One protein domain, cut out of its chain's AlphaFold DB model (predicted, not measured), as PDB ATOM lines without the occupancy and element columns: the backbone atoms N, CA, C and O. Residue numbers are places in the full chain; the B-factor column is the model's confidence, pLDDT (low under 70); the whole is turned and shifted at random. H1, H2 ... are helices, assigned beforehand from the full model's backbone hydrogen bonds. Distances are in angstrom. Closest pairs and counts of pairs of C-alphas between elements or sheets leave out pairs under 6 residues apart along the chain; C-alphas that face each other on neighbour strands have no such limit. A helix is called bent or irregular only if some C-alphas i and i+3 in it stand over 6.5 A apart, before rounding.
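This is residues 115 to 227 of the 227 residues of an uncharacterized protein of Pseudogymnoascus sp. VKM F-4519 (FW-2642) (UniProt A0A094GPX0). Three helical pieces, H2, the second arm of the bent helix H3 and H4, lie roughly side by side with their centres in a triangle, and the long helix H5 crosses obliquely on the side away from H2. H2 and H3 make a hairpin whose tip, residues 142 to 147, sticks out; short H1 sits at the other end of H2. A long link, residues 187 to 202, loops from H4 to the start of H5. The printed part has 113 residues with five named helices, H1 to H5, and no named strand: all helix. It is compact, with a radius of gyration of the C-alphas of 14.9 A, and spans 41 by 33 by 32 A.

H1, residues 115 to 119, touches residues 123 to 126 of H2, residues 123 to 142; the closest C-alphas are those of Asp 117 and Ala 126, 5.1 A apart. H2 is the hub, touching three other helices. H3, residues 145 to 169, was assigned as one helix by its hydrogen bonds but is bent: C-alphas 154 and 157 are 6.6 A apart, and its arms, H3a, residues 145 to 154, and H3b, residues 157 to 169, stand at a steep tilt of 41 degrees. H3a forms a helical hairpin with H2, touching its residues 137 to 141, closest at C-alphas 141 and 148, 6.2 A. H3b touches H2 at residues 127 to 134, opposite ways at a shallow tilt of 32 degrees, only just short of steep; C-alphas 130 and 159 are closest, 7.2 A. Residues 181 to 185 of H4, residues 175 to 186, touch residues 131 to 138 of H2, the same way at a shallow tilt of 31 degrees; C-alphas 134 and 184 are closest, 6.5 A. Residues 219 to 223 of H5, residues 203 to 224, touch H4 at a steep tilt of 51 degrees, opposite ways, closest at C-alphas 182 and 222, 6.4 A. H5 and H3b only just touch, with 3 pairs of C-alphas within 8 A. H2 and H5 are apart. Every O i to N i+4 pair is within hydrogen-bond range in H1, H3a, H3b, H4 and H5; in H2, 14 of 16 are.

H1 begins at C-alpha 115, (16.830, -56.652, 39.414). H2 is 30.3 A long, H3a 14.0 A, H3b 18.2 A, H4 16.9 A and H5 31.0 A. H5 ends at C-alpha 224, (6.844, -36.476, 58.137).

The C-alphas of Asn 174 and Glu 201 are the two farthest apart, 42.3 A. The printed part has no cut. The link from H4 to H5 is long; the other three are tight. Mean pLDDT of the printed part is 74.3; residues 141 to 143, 167 to 186, 188 to 194 and 214 to 227 are under 70.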
ATOM      1  N   CYS A 115      17.109 -56.805  40.844       91.56
ATOM      2  CA  CYS A 115      16.830 -56.652  39.414       91.56
ATOM      3  C   CYS A 115      16.163 -57.899  38.819       91.56
ATOM      4  O   CYS A 115      15.168 -57.783  38.105       91.56
ATOM      5  N   PHE A 116      16.683 -59.092  39.119       94.38
ATOM      6  CA  PHE A 116      16.121 -60.343  38.615       94.38
ATOM      7  C   PHE A 116      14.687 -60.577  39.107       94.38
ATOM      8  O   PHE A 116      13.806 -60.905  38.313       94.38
ATOM      9  N   ASP A 117      14.444 -60.395  40.406       92.19
ATOM     10  CA  ASP A 117      13.129 -60.617  40.998       92.19
ATOM     11  C   ASP A 117      12.107 -59.588  40.499       92.19
ATOM     12  O   ASP A 117      10.975 -59.970  40.196       92.19
ATOM     13  N   TYR A 118      12.498 -58.324  40.291       87.06
ATOM     14  CA  TYR A 118      11.618 -57.333  39.663       87.06
ATOM     15  C   TYR A 118      11.275 -57.654  38.213       87.06
ATOM     16  O   TYR A 118      10.102 -57.583  37.853       87.06
ATOM     17  N   LEU A 119      12.244 -58.082  37.397       86.25
ATOM     18  CA  LEU A 119      11.977 -58.503  36.013       86.25
ATOM     19  C   LEU A 119      10.996 -59.683  35.934       86.25
ATOM     20  O   LEU A 119      10.317 -59.860  34.925       86.25
ATOM     21  N   ARG A 120      10.900 -60.484  37.000       88.38
ATOM     22  CA  ARG A 120       9.953 -61.597  37.123       88.38
ATOM     23  C   ARG A 120       8.646 -61.255  37.842       88.38
ATOM     24  O   ARG A 120       7.792 -62.132  37.953       88.38
ATOM     25  N   GLY A 121       8.485 -60.028  38.335       83.44
ATOM     26  CA  GLY A 121       7.318 -59.612  39.119       83.44
ATOM     27  C   GLY A 121       7.282 -60.164  40.551       83.44
ATOM     28  O   GLY A 121       6.241 -60.125  41.200       83.44
ATOM     29  N   HIS A 122       8.397 -60.679  41.072       87.75
ATOM     30  CA  HIS A 122       8.514 -61.192  42.439       87.75
ATOM     31  C   HIS A 122       8.875 -60.083  43.434       87.75
ATOM     32  O   HIS A 122       9.938 -60.097  44.063       87.75
ATOM     33  N   SER A 123       7.972 -59.120  43.596       82.06
ATOM     34  CA  SER A 123       8.205 -57.917  44.401       82.06
ATOM     35  C   SER A 123       8.617 -58.207  45.847       82.06
ATOM     36  O   SER A 123       9.497 -57.529  46.367       82.06
ATOM     37  N   ASP A 124       8.054 -59.231  46.494       83.62
ATOM     38  CA  ASP A 124       8.410 -59.560  47.879       83.62
ATOM     39  C   ASP A 124       9.849 -60.059  48.028       83.62
ATOM     40  O   ASP A 124      10.558 -59.607  48.928       83.62
ATOM     41  N   SER A 125      10.299 -60.938  47.125       89.19
ATOM     42  CA  SER A 125      11.685 -61.425  47.102       89.19
ATOM     43  C   SER A 125      12.650 -60.279  46.806       89.19
ATOM     44  O   SER A 125      13.628 -60.086  47.529       89.19
ATOM     45  N   ALA A 126      12.324 -59.449  45.809       88.75
ATOM     46  CA  ALA A 126      13.108 -58.263  45.485       88.75
ATOM     47  C   ALA A 126      13.248 -57.346  46.709       88.75
ATOM     48  O   ALA A 126      14.348 -56.927  47.058       88.75
ATOM     49  N   MET A 127      12.154 -57.101  47.428       84.31
ATOM     50  CA  MET A 127      12.183 -56.279  48.631       84.31
ATOM     51  C   MET A 127      12.998 -56.896  49.775       84.31
ATOM     52  O   MET A 127      13.625 -56.150  50.526       84.31
ATOM     53  N   MET A 128      13.014 -58.223  49.927       88.31
ATOM     54  CA  MET A 128      13.887 -58.887  50.905       88.31
ATOM     55  C   MET A 128      15.364 -58.634  50.582       88.31
ATOM     56  O   MET A 128      16.110 -58.197  51.457       88.31
ATOM     57  N   HIS A 129      15.777 -58.833  49.324       92.69
ATOM     58  CA  HIS A 129      17.157 -58.561  48.893       92.69
ATOM     59  C   HIS A 129      17.528 -57.091  49.040       92.69
ATOM     60  O   HIS A 129      18.651 -56.777  49.438       92.69
ATOM     61  N   LEU A 130      16.578 -56.196  48.759       89.00
ATOM     62  CA  LEU A 130      16.767 -54.763  48.916       89.00
ATOM     63  C   LEU A 130      17.046 -54.419  50.381       89.00
ATOM     64  O   LEU A 130      18.082 -53.831  50.668       89.00
ATOM     65  N   GLN A 131      16.197 -54.867  51.314       86.06
ATOM     66  CA  GLN A 131      16.391 -54.654  52.754       86.06
ATOM     67  C   GLN A 131      17.731 -55.209  53.253       86.06
ATOM     68  O   GLN A 131      18.449 -54.507  53.965       86.06
ATOM     69  N   SER A 132      18.106 -56.428  52.851       90.06
ATOM     70  CA  SER A 132      19.407 -57.003  53.213       90.06
ATOM     71  C   SER A 132      20.578 -56.181  52.671       90.06
ATOM     72  O   SER A 132      21.556 -55.964  53.382       90.06
ATOM     73  N   GLY A 133      20.485 -55.672  51.441       91.12
ATOM     74  CA  GLY A 133      21.516 -54.804  50.873       91.12
ATOM     75  C   GLY A 133      21.638 -53.458  51.596       91.12
ATOM     76  O   GLY A 133      22.754 -53.008  51.851       91.12
ATOM     77  N   LEU A 134      20.518 -52.846  52.005       87.62
ATOM     78  CA  LEU A 134      20.531 -51.620  52.817       87.62
ATOM     79  C   LEU A 134      21.174 -51.855  54.198       87.62
ATOM     80  O   LEU A 134      21.923 -51.005  54.679       87.62
ATOM     81  N   GLU A 135      20.918 -53.009  54.825       87.44
ATOM     82  CA  GLU A 135      21.566 -53.404  56.085       87.44
ATOM     83  C   GLU A 135      23.086 -53.560  55.907       87.44
ATOM     84  O   GLU A 135      23.850 -52.985  56.682       87.44
ATOM     85  N   ILE A 136      23.535 -54.233  54.839       88.88
ATOM     86  CA  ILE A 136      24.967 -54.369  54.516       88.88
ATOM     87  C   ILE A 136      25.610 -52.996  54.273       88.88
ATOM     88  O   ILE A 136      26.688 -52.736  54.799       88.88
ATOM     89  N   LEU A 137      24.960 -52.109  53.508       86.38
ATOM     90  CA  LEU A 137      25.454 -50.752  53.233       86.38
ATOM     91  C   LEU A 137      25.665 -49.936  54.509       86.38
ATOM     92  O   LEU A 137      26.674 -49.242  54.636       86.38
ATOM     93  N   ARG A 138      24.724 -50.024  55.452       83.50
ATOM     94  CA  ARG A 138      24.826 -49.349  56.749       83.50
ATOM     95  C   ARG A 138      26.023 -49.866  57.549       83.50
ATOM     96  O   ARG A 138      26.777 -49.071  58.106       83.50
ATOM     97  N   ASP A 139      26.209 -51.181  57.581       83.25
ATOM     98  CA  ASP A 139      27.230 -51.818  58.414       83.25
ATOM     99  C   ASP A 139      28.639 -51.729  57.778       83.25
ATOM    100  O   ASP A 139      29.656 -51.787  58.478       83.25
ATOM    101  N   LEU A 140      28.717 -51.503  56.458       78.00
ATOM    102  CA  LEU A 140      29.966 -51.334  55.705       78.00
ATOM    103  C   LEU A 140      30.771 -50.098  56.130       78.00
ATOM    104  O   LEU A 140      31.988 -50.076  55.956       78.00
ATOM    105  N   GLY A 141      30.132 -49.107  56.761       59.75
ATOM    106  CA  GLY A 141      30.791 -47.905  57.286       59.75
ATOM    107  C   GLY A 141      31.862 -48.154  58.361       59.75
ATOM    108  O   GLY A 141      32.528 -47.207  58.762       59.75
ATOM    109  N   SER A 142      32.031 -49.400  58.816       57.62
ATOM    110  CA  SER A 142      33.021 -49.837  59.812       57.62
ATOM    111  C   SER A 142      34.238 -50.583  59.227       57.62
ATOM    112  O   SER A 142      35.057 -51.101  59.986       57.62
ATOM    113  N   ARG A 143      34.346 -50.697  57.894       66.81
ATOM    114  CA  ARG A 143      35.369 -51.500  57.188       66.81
ATOM    115  C   ARG A 143      36.318 -50.632  56.340       66.81
ATOM    116  O   ARG A 143      36.295 -49.416  56.465       66.81
ATOM    117  N   SER A 144      37.167 -51.280  55.523       75.44
ATOM    118  CA  SER A 144      38.156 -50.664  54.614       75.44
ATOM    119  C   SER A 144      37.626 -49.404  53.914       75.44
ATOM    120  O   SER A 144      36.528 -49.427  53.356       75.44
ATOM    121  N   GLU A 145      38.428 -48.336  53.918       78.62
ATOM    122  CA  GLU A 145      38.092 -47.039  53.314       78.62
ATOM    123  C   GLU A 145      37.755 -47.170  51.818       78.62
ATOM    124  O   GLU A 145      36.775 -46.594  51.356       78.62
ATOM    125  N   GLU A 146      38.495 -48.003  51.077       81.25
ATOM    126  CA  GLU A 146      38.289 -48.222  49.636       81.25
ATOM    127  C   GLU A 146      36.940 -48.889  49.335       81.25
ATOM    128  O   GLU A 146      36.186 -48.436  48.471       81.25
ATOM    129  N   ASP A 147      36.598 -49.945  50.082       80.12
ATOM    130  CA  ASP A 147      35.322 -50.649  49.918       80.12
ATOM    131  C   ASP A 147      34.143 -49.726  50.241       80.12
ATOM    132  O   ASP A 147      33.093 -49.777  49.591       80.12
ATOM    133  N   ARG A 148      34.317 -48.876  51.257       81.88
ATOM    134  CA  ARG A 148      33.318 -47.891  51.657       81.88
ATOM    135  C   ARG A 148      33.104 -46.857  50.558       81.88
ATOM    136  O   ARG A 148      31.952 -46.578  50.229       81.88
ATOM    137  N   ASP A 149      34.172 -46.329  49.975       82.50
ATOM    138  CA  ASP A 149      34.085 -45.317  48.925       82.50
ATOM    139  C   ASP A 149      33.422 -45.883  47.662       82.50
ATOM    140  O   ASP A 149      32.488 -45.272  47.133       82.50
ATOM    141  N   ILE A 150      33.796 -47.099  47.240       84.25
ATOM    142  CA  ILE A 150      33.139 -47.800  46.122       84.25
ATOM    143  C   ILE A 150      31.647 -47.989  46.409       84.25
ATOM    144  O   ILE A 150      30.801 -47.714  45.552       84.25
ATOM    145  N   ALA A 151      31.296 -48.453  47.608       84.38
ATOM    146  CA  ALA A 151      29.902 -48.679  47.957       84.38
ATOM    147  C   ALA A 151      29.092 -47.380  47.987       84.38
ATOM    148  O   ALA A 151      27.984 -47.354  47.456       84.38
ATOM    149  N   GLN A 152      29.627 -46.304  48.565       82.00
ATOM    150  CA  GLN A 152      28.930 -45.023  48.681       82.00
ATOM    151  C   GLN A 152      28.766 -44.309  47.337       82.00
ATOM    152  O   GLN A 152      27.733 -43.679  47.115       82.00
ATOM    153  N   GLN A 153      29.759 -44.403  46.451       80.06
ATOM    154  CA  GLN A 153      29.755 -43.692  45.171       80.06
ATOM    155  C   GLN A 153      29.050 -44.483  44.067       80.06
ATOM    156  O   GLN A 153      28.276 -43.911  43.305       80.06
ATOM    157  N   SER A 154      29.271 -45.798  43.996       82.25
ATOM    158  CA  SER A 154      28.850 -46.599  42.839       82.25
ATOM    159  C   SER A 154      27.625 -47.470  43.106       82.25
ATOM    160  O   SER A 154      26.888 -47.780  42.174       82.25
ATOM    161  N   ILE A 155      27.392 -47.887  44.357       86.56
ATOM    162  CA  ILE A 155      26.359 -48.885  44.682       86.56
ATOM    163  C   ILE A 155      25.170 -48.264  45.422       86.56
ATOM    164  O   ILE A 155      24.020 -48.511  45.058       86.56
ATOM    165  N   ALA A 156      25.415 -47.427  46.430       84.19
ATOM    166  CA  ALA A 156      24.373 -46.791  47.232       84.19
ATOM    167  C   ALA A 156      23.363 -45.988  46.388       84.19
ATOM    168  O   ALA A 156      22.165 -46.155  46.632       84.19
ATOM    169  N   PRO A 157      23.759 -45.209  45.357       81.06
ATOM    170  CA  PRO A 157      22.793 -44.514  44.502       81.06
ATOM    171  C   PRO A 157      21.827 -45.470  43.787       81.06
ATOM    172  O   PRO A 157      20.640 -45.172  43.659       81.06
ATOM    173  N   LEU A 158      22.296 -46.658  43.386       85.62
ATOM    174  CA  LEU A 158      21.454 -47.674  42.748       85.62
ATOM    175  C   LEU A 158      20.433 -48.250  43.733       85.62
ATOM    176  O   LEU A 158      19.264 -48.400  43.379       85.62
ATOM    177  N   PHE A 159      20.847 -48.514  44.974       85.75
ATOM    178  CA  PHE A 159      19.940 -48.940  46.042       85.75
ATOM    179  C   PHE A 159      18.901 -47.869  46.373       85.75
ATOM    180  O   PHE A 159      17.727 -48.199  46.522       85.75
ATOM    181  N   MET A 160      19.301 -46.599  46.444       79.69
ATOM    182  CA  MET A 160      18.379 -45.487  46.676       79.69
ATOM    183  C   MET A 160      17.348 -45.367  45.549       79.69
ATOM    184  O   MET A 160      16.149 -45.296  45.815       79.69
ATOM    185  N   ARG A 161      17.794 -45.434  44.290       79.69
ATOM    186  CA  ARG A 161      16.913 -45.393  43.115       79.69
ATOM    187  C   ARG A 161      15.926 -46.554  43.101       79.69
ATOM    188  O   ARG A 161      14.735 -46.334  42.900       79.69
ATOM    189  N   LEU A 162      16.404 -47.776  43.341       81.56
ATOM    190  CA  LEU A 162      15.535 -48.948  43.441       81.56
ATOM    191  C   LEU A 162      14.533 -48.779  44.576       81.56
ATOM    192  O   LEU A 162      13.358 -49.015  44.363       81.56
ATOM    193  N   SER A 163      14.962 -48.274  45.731       78.62
ATOM    194  CA  SER A 163      14.089 -48.011  46.877       78.62
ATOM    195  C   SER A 163      12.976 -47.014  46.562       78.62
ATOM    196  O   SER A 163      11.820 -47.261  46.902       78.62
ATOM    197  N   ALA A 164      13.303 -45.921  45.872       75.00
ATOM    198  CA  ALA A 164      12.324 -44.956  45.386       75.00
ATOM    199  C   ALA A 164      11.325 -45.606  44.413       75.00
ATOM    200  O   ALA A 164      10.116 -45.456  44.578       75.00
ATOM    201  N   GLN A 165      11.813 -46.383  43.441       74.69
ATOM    202  CA  GLN A 165      10.965 -47.118  42.496       74.69
ATOM    203  C   GLN A 165      10.050 -48.118  43.212       74.69
ATOM    204  O   GLN A 165       8.853 -48.153  42.942       74.69
ATOM    205  N   SER A 166      10.579 -48.891  44.162       73.50
ATOM    206  CA  SER A 166       9.806 -49.835  44.965       73.50
ATOM    207  C   SER A 166       8.665 -49.138  45.689       73.50
ATOM    208  O   SER A 166       7.540 -49.610  45.676       73.50
ATOM    209  N   ILE A 167       8.945 -48.000  46.314       68.69
ATOM    210  CA  ILE A 167       7.953 -47.245  47.073       68.69
ATOM    211  C   ILE A 167       6.847 -46.693  46.164       68.69
ATOM    212  O   ILE A 167       5.675 -46.772  46.523       68.69
ATOM    213  N   LEU A 168       7.221 -46.137  45.009       68.06
ATOM    214  CA  LEU A 168       6.283 -45.500  44.083       68.06
ATOM    215  C   LEU A 168       5.410 -46.509  43.328       68.06
ATOM    216  O   LEU A 168       4.256 -46.212  43.041       68.06
ATOM    217  N   TYR A 169       5.954 -47.681  42.993       62.78
ATOM    218  CA  TYR A 169       5.277 -48.664  42.140       62.78
ATOM    219  C   TYR A 169       4.736 -49.887  42.896       62.78
ATOM    220  O   TYR A 169       3.862 -50.578  42.378       62.78
ATOM    221  N   ILE A 170       5.220 -50.179  44.109       59.34
ATOM    222  CA  ILE A 170       4.776 -51.332  44.911       59.34
ATOM    223  C   ILE A 170       3.827 -50.825  46.000       59.34
ATOM    224  O   ILE A 170       4.163 -50.716  47.180       59.34
ATOM    225  N   ASP A 171       2.602 -50.527  45.574       51.84
ATOM    226  CA  ASP A 171       1.514 -49.973  46.391       51.84
ATOM    227  C   ASP A 171       0.899 -50.975  47.403       51.84
ATOM    228  O   ASP A 171      -0.157 -50.748  47.983       51.84
ATOM    229  N   THR A 172       1.544 -52.117  47.662       51.28
ATOM    230  CA  THR A 172       0.897 -53.267  48.330       51.28
ATOM    231  C   THR A 172       1.506 -53.699  49.663       51.28
ATOM    232  O   THR A 172       1.064 -54.690  50.241       51.28
ATOM    233  N   ARG A 173       2.482 -52.970  50.218       55.22
ATOM    234  CA  ARG A 173       3.016 -53.291  51.556       55.22
ATOM    235  C   ARG A 173       2.257 -52.592  52.681       55.22
ATOM    236  O   ARG A 173       1.930 -51.409  52.583       55.22
ATOM    237  N   ASN A 174       2.023 -53.328  53.770       60.53
ATOM    238  CA  ASN A 174       1.453 -52.787  55.004       60.53
ATOM    239  C   ASN A 174       2.316 -51.621  55.541       60.53
ATOM    240  O   ASN A 174       3.496 -51.472  55.210       60.53
ATOM    241  N   SER A 175       1.729 -50.767  56.380       61.88
ATOM    242  CA  SER A 175       2.401 -49.568  56.908       61.88
ATOM    243  C   SER A 175       3.694 -49.877  57.682       61.88
ATOM    244  O   SER A 175       4.592 -49.033  57.743       61.88
ATOM    245  N   PHE A 176       3.824 -51.085  58.238       65.19
ATOM    246  CA  PHE A 176       4.995 -51.527  58.989       65.19
ATOM    247  C   PHE A 176       6.228 -51.702  58.092       65.19
ATOM    248  O   PHE A 176       7.283 -51.138  58.394       65.19
ATOM    249  N   ASP A 177       6.098 -52.407  56.967       64.50
ATOM    250  CA  ASP A 177       7.217 -52.619  56.043       64.50
ATOM    251  C   ASP A 177       7.672 -51.309  55.394       64.50
ATOM    252  O   ASP A 177       8.878 -51.081  55.263       64.50
ATOM    253  N   LYS A 178       6.728 -50.411  55.071       64.06
ATOM    254  CA  LYS A 178       7.035 -49.054  54.584       64.06
ATOM    255  C   LYS A 178       7.866 -48.274  55.617       64.06
ATOM    256  O   LYS A 178       8.904 -47.709  55.275       64.06
ATOM    257  N   ARG A 179       7.480 -48.305  56.902       66.94
ATOM    258  CA  ARG A 179       8.211 -47.629  57.995       66.94
ATOM    259  C   ARG A 179       9.589 -48.235  58.272       66.94
ATOM    260  O   ARG A 179      10.544 -47.486  58.472       66.94
ATOM    261  N   ARG A 180       9.721 -49.568  58.302       68.06
ATOM    262  CA  ARG A 180      11.027 -50.236  58.489       68.06
ATOM    263  C   ARG A 180      11.993 -49.853  57.370       68.06
ATOM    264  O   ARG A 180      13.149 -49.537  57.639       68.06
ATOM    265  N   PHE A 181      11.496 -49.848  56.139       65.31
ATOM    266  CA  PHE A 181      12.271 -49.506  54.959       65.31
ATOM    267  C   PHE A 181      12.740 -48.046  54.973       65.31
ATOM    268  O   PHE A 181      13.932 -47.779  54.826       65.31
ATOM    269  N   ALA A 182      11.836 -47.109  55.282       66.31
ATOM    270  CA  ALA A 182      12.182 -45.700  55.454       66.31
ATOM    271  C   ALA A 182      13.279 -45.500  56.515       66.31
ATOM    272  O   ALA A 182      14.248 -44.783  56.274       66.31
ATOM    273  N   LYS A 183      13.185 -46.184  57.666       69.94
ATOM    274  CA  LYS A 183      14.215 -46.120  58.718       69.94
ATOM    275  C   LYS A 183      15.586 -46.602  58.241       69.94
ATOM    276  O   LYS A 183      16.586 -45.982  58.577       69.94
ATOM    277  N   GLN A 184      15.655 -47.680  57.458       69.81
ATOM    278  CA  GLN A 184      16.932 -48.166  56.919       69.81
ATOM    279  C   GLN A 184      17.574 -47.139  55.979       69.81
ATOM    280  O   GLN A 184      18.766 -46.865  56.105       69.81
ATOM    281  N   LEU A 185      16.777 -46.515  55.106       67.19
ATOM    282  CA  LEU A 185      17.246 -45.491  54.167       67.19
ATOM    283  C   LEU A 185      17.834 -44.256  54.865       67.19
ATOM    284  O   LEU A 185      18.806 -43.688  54.368       67.19
ATOM    285  N   MET A 186      17.305 -43.860  56.029       67.44
ATOM    286  CA  MET A 186      17.822 -42.707  56.787       67.44
ATOM    287  C   MET A 186      19.294 -42.868  57.184       67.44
ATOM    288  O   MET A 186      20.022 -41.880  57.275       67.44
ATOM    289  N   HIS A 187      19.734 -44.103  57.421       70.00
ATOM    290  CA  HIS A 187      21.079 -44.395  57.910       70.00
ATOM    291  C   HIS A 187      22.095 -44.647  56.795       70.00
ATOM    292  O   HIS A 187      23.285 -44.794  57.078       70.00
ATOM    293  N   ILE A 188      21.659 -44.689  55.535       69.12
ATOM    294  CA  ILE A 188      22.571 -44.866  54.410       69.12
ATOM    295  C   ILE A 188      23.294 -43.551  54.172       69.12
ATOM    296  O   ILE A 188      22.676 -42.515  53.928       69.12
ATOM    297  N   LYS A 189      24.619 -43.586  54.241       65.38
ATOM    298  CA  LYS A 189      25.449 -42.453  53.846       65.38
ATOM    299  C   LYS A 189      25.653 -42.523  52.339       65.38
ATOM    300  O   LYS A 189      26.280 -43.452  51.842       65.38
ATOM    301  N   THR A 190      25.092 -41.563  51.622       64.31
ATOM    302  CA  THR A 190      25.547 -41.209  50.274       64.31
ATOM    303  C   THR A 190      26.574 -40.089  50.412       64.31
ATOM    304  O   THR A 190      26.630 -39.449  51.465       64.31
ATOM    305  N   LYS A 191      27.379 -39.831  49.373       63.22
ATOM    306  CA  LYS A 191      28.208 -38.616  49.325       63.22
ATOM    307  C   LYS A 191      27.317 -37.410  49.645       63.22
ATOM    308  O   LYS A 191      26.191 -37.348  49.141       63.22
ATOM    309  N   GLU A 192      27.775 -36.531  50.541       58.34
ATOM    310  CA  GLU A 192      26.991 -35.355  50.916       58.34
ATOM    311  C   GLU A 192      26.629 -34.573  49.654       58.34
ATOM    312  O   GLU A 192      27.477 -34.405  48.766       58.34
ATOM    313  N   PRO A 193      25.362 -34.155  49.526       57.06
ATOM    314  CA  PRO A 193      24.952 -33.411  48.361       57.06
ATOM    315  C   PRO A 193      25.705 -32.085  48.331       57.06
ATOM    316  O   PRO A 193      25.608 -31.288  49.263       57.06
ATOM    317  N   ALA A 194      26.445 -31.844  47.247       61.44
ATOM    318  CA  ALA A 194      26.811 -30.482  46.897       61.44
ATOM    319  C   ALA A 194      25.514 -29.663  46.783       61.44
ATOM    320  O   ALA A 194      24.473 -30.206  46.395       61.44
ATOM    321  N   LEU A 195      25.562 -28.383  47.160       73.62
ATOM    322  CA  LEU A 195      24.443 -27.468  46.937       73.62
ATOM    323  C   LEU A 195      23.999 -27.591  45.477       73.62
ATOM    324  O   LEU A 195      24.848 -27.592  44.587       73.62
ATOM    325  N   ILE A 196      22.691 -27.739  45.250       79.44
ATOM    326  CA  ILE A 196      22.149 -27.794  43.890       79.44
ATOM    327  C   ILE A 196      22.494 -26.452  43.227       79.44
ATOM    328  O   ILE A 196      22.060 -25.419  43.745       79.44
ATOM    329  N   PRO A 197      23.295 -26.443  42.148       82.38
ATOM    330  CA  PRO A 197      23.694 -25.205  41.495       82.38
ATOM    331  C   PRO A 197      22.495 -24.549  40.795       82.38
ATOM    332  O   PRO A 197      21.520 -25.213  40.443       82.38
ATOM    333  N   GLU A 198      22.561 -23.231  40.587       85.25
ATOM    334  CA  GLU A 198      21.495 -22.471  39.905       85.25
ATOM    335  C   GLU A 198      21.400 -22.789  38.403       85.25
ATOM    336  O   GLU A 198      20.354 -22.598  37.781       85.25
ATOM    337  N   SER A 199      22.482 -23.306  37.823       88.44
ATOM    338  CA  SER A 199      22.576 -23.764  36.440       88.44
ATOM    339  C   SER A 199      23.473 -24.992  36.370       88.44
ATOM    340  O   SER A 199      24.430 -25.083  37.134       88.44
ATOM    341  N   PHE A 200      23.193 -25.893  35.434       88.44
ATOM    342  CA  PHE A 200      23.983 -27.105  35.223       88.44
ATOM    343  C   PHE A 200      24.858 -26.954  33.979       88.44
ATOM    344  O   PHE A 200      24.370 -26.489  32.945       88.44
ATOM    345  N   GLU A 201      26.124 -27.353  34.072       87.06
ATOM    346  CA  GLU A 201      27.062 -27.361  32.945       87.06
ATOM    347  C   GLU A 201      26.690 -28.436  31.918       87.06
ATOM    348  O   GLU A 201      26.799 -28.222  30.709       87.06
ATOM    349  N   ASP A 202      26.189 -29.577  32.394       81.38
ATOM    350  CA  ASP A 202      25.742 -30.677  31.554       81.38
ATOM    351  C   ASP A 202      24.553 -31.456  32.154       81.38
ATOM    352  O   ASP A 202      24.068 -31.217  33.265       81.38
ATOM    353  N   LEU A 203      24.036 -32.403  31.366       75.69
ATOM    354  CA  LEU A 203      22.939 -33.282  31.780       75.69
ATOM    355  C   LEU A 203      23.332 -34.221  32.927       75.69
ATOM    356  O   LEU A 203      22.452 -34.709  33.638       75.69
ATOM    357  N   GLU A 204      24.619 -34.521  33.088       72.56
ATOM    358  CA  GLU A 204      25.108 -35.408  34.134       72.56
ATOM    359  C   GLU A 204      25.025 -34.726  35.502       72.56
ATOM    360  O   GLU A 204      24.491 -35.315  36.446       72.56
ATOM    361  N   GLU A 205      25.444 -33.463  35.576       75.75
ATOM    362  CA  GLU A 205      25.341 -32.611  36.756       75.75
ATOM    363  C   GLU A 205      23.876 -32.363  37.143       75.75
ATOM    364  O   GLU A 205      23.494 -32.572  38.299       75.75
ATOM    365  N   ALA A 206      23.019 -32.031  36.167       80.25
ATOM    366  CA  ALA A 206      21.580 -31.861  36.389       80.25
ATOM    367  C   ALA A 206      20.929 -33.126  36.969       80.25
ATOM    368  O   ALA A 206      20.110 -33.071  37.891       80.25
ATOM    369  N   ARG A 207      21.311 -34.298  36.447       73.31
ATOM    370  CA  ARG A 207      20.796 -35.594  36.903       73.31
ATOM    371  C   ARG A 207      21.306 -35.946  38.297       73.31
ATOM    372  O   ARG A 207      20.525 -36.435  39.110       73.31
ATOM    373  N   TYR A 208      22.581 -35.688  38.589       73.88
ATOM    374  CA  TYR A 208      23.137 -35.879  39.929       73.88
ATOM    375  C   TYR A 208      22.404 -35.010  40.958       73.88
ATOM    376  O   TYR A 208      21.998 -35.504  42.010       73.88
ATOM    377  N   ALA A 209      22.154 -33.740  40.626       77.50
ATOM    378  CA  ALA A 209      21.379 -32.831  41.461       77.50
ATOM    379  C   ALA A 209      19.927 -33.305  41.661       77.50
ATOM    380  O   ALA A 209      19.406 -33.226  42.775       77.50
ATOM    381  N   LEU A 210      19.284 -33.857  40.624       76.06
ATOM    382  CA  LEU A 210      17.950 -34.454  40.738       76.06
ATOM    383  C   LEU A 210      17.944 -35.686  41.652       76.06
ATOM    384  O   LEU A 210      17.046 -35.805  42.482       76.06
ATOM    385  N   ASP A 211      18.923 -36.587  41.540       70.75
ATOM    386  CA  ASP A 211      19.039 -37.757  42.420       70.75
ATOM    387  C   ASP A 211      19.248 -37.321  43.877       70.75
ATOM    388  O   ASP A 211      18.612 -37.848  44.790       70.75
ATOM    389  N   VAL A 212      20.095 -36.314  44.097       72.75
ATOM    390  CA  VAL A 212      20.304 -35.662  45.395       72.75
ATOM    391  C   VAL A 212      18.996 -35.095  45.953       72.75
ATOM    392  O   VAL A 212      18.630 -35.407  47.089       72.75
ATOM    393  N   ALA A 213      18.273 -34.301  45.159       73.62
ATOM    394  CA  ALA A 213      17.018 -33.674  45.561       73.62
ATOM    395  C   ALA A 213      15.955 -34.728  45.868       73.62
ATOM    396  O   ALA A 213      15.295 -34.664  46.900       73.62
ATOM    397  N   THR A 214      15.842 -35.738  45.007       69.44
ATOM    398  CA  THR A 214      14.913 -36.858  45.148       69.44
ATOM    399  C   THR A 214      15.222 -37.631  46.425       69.44
ATOM    400  O   THR A 214      14.332 -37.825  47.245       69.44
ATOM    401  N   ASN A 215      16.487 -37.976  46.677       67.19
ATOM    402  CA  ASN A 215      16.914 -38.619  47.921       67.19
ATOM    403  C   ASN A 215      16.596 -37.770  49.161       67.19
ATOM    404  O   ASN A 215      16.160 -38.315  50.178       67.19
ATOM    405  N   GLY A 216      16.790 -36.451  49.082       68.00
ATOM    406  CA  GLY A 216      16.434 -35.499  50.134       68.00
ATOM    407  C   GLY A 216      14.927 -35.457  50.399       68.00
ATOM    408  O   GLY A 216      14.503 -35.666  51.536       68.00
ATOM    409  N   LEU A 217      14.117 -35.275  49.351       65.62
ATOM    410  CA  LEU A 217      12.655 -35.329  49.421       65.62
ATOM    411  C   LEU A 217      12.192 -36.661  50.016       65.62
ATOM    412  O   LEU A 217      11.422 -36.663  50.970       65.62
ATOM    413  N   PHE A 218      12.696 -37.793  49.522       63.31
ATOM    414  CA  PHE A 218      12.321 -39.115  50.027       63.31
ATOM    415  C   PHE A 218      12.601 -39.267  51.521       63.31
ATOM    416  O   PHE A 218      11.770 -39.821  52.241       63.31
ATOM    417  N   ARG A 219      13.736 -38.751  52.011       64.06
ATOM    418  CA  ARG A 219      14.029 -38.741  53.450       64.06
ATOM    419  C   ARG A 219      13.019 -37.887  54.209       64.06
ATOM    420  O   ARG A 219      12.490 -38.352  55.208       64.06
ATOM    421  N   VAL A 220      12.722 -36.677  53.739       63.72
ATOM    422  CA  VAL A 220      11.832 -35.731  54.436       63.72
ATOM    423  C   VAL A 220      10.372 -36.200  54.438       63.72
ATOM    424  O   VAL A 220       9.773 -36.295  55.508       63.72
ATOM    425  N   PHE A 221       9.807 -36.555  53.282       59.38
ATOM    426  CA  PHE A 221       8.391 -36.927  53.157       59.38
ATOM    427  C   PHE A 221       8.035 -38.163  53.997       59.38
ATOM    428  O   PHE A 221       7.057 -38.146  54.740       59.38
ATOM    429  N   TYR A 222       8.879 -39.199  54.002       56.69
ATOM    430  CA  TYR A 222       8.624 -40.399  54.810       56.69
ATOM    431  C   TYR A 222       8.911 -40.229  56.310       56.69
ATOM    432  O   TYR A 222       8.391 -41.001  57.118       56.69
ATOM    433  N   ILE A 223       9.720 -39.237  56.706       53.22
ATOM    434  CA  ILE A 223       9.873 -38.846  58.117       53.22
ATOM    435  C   ILE A 223       8.604 -38.139  58.614       53.22
ATOM    436  O   ILE A 223       8.181 -38.370  59.749       53.22
ATOM    437  N   CYS A 224       8.000 -37.294  57.776       51.50
ATOM    438  CA  CYS A 224       6.844 -36.476  58.137       51.50
ATOM    439  C   CYS A 224       5.521 -37.260  58.130       51.50
ATOM    440  O   CYS A 224       4.752 -37.115  59.078       51.50
ATOM    441  N   ASP A 225       5.306 -38.163  57.170       47.91
ATOM    442  CA  ASP A 225       4.073 -38.974  57.065       47.91
ATOM    443  C   ASP A 225       4.055 -40.202  58.004       47.91
ATOM    444  O   ASP A 225       3.135 -41.024  58.002       47.91
ATOM    445  N   GLY A 226       5.099 -40.364  58.819       45.03
ATOM    446  CA  GLY A 226       5.219 -41.428  59.814       45.03
ATOM    447  C   GLY A 226       4.612 -41.113  61.186       45.03
ATOM    448  O   GLY A 226       4.666 -41.995  62.050       45.03
ATOM    449  N   LYS A 227       4.082 -39.901  61.400       38.50
ATOM    450  CA  LYS A 227       3.461 -39.475  62.665       38.50
ATOM    451  C   LYS A 227       1.956 -39.697  62.667       38.50
ATOM    452  O   LYS A 227       1.299 -39.271  61.700       38.50
TER     453      LYS A 227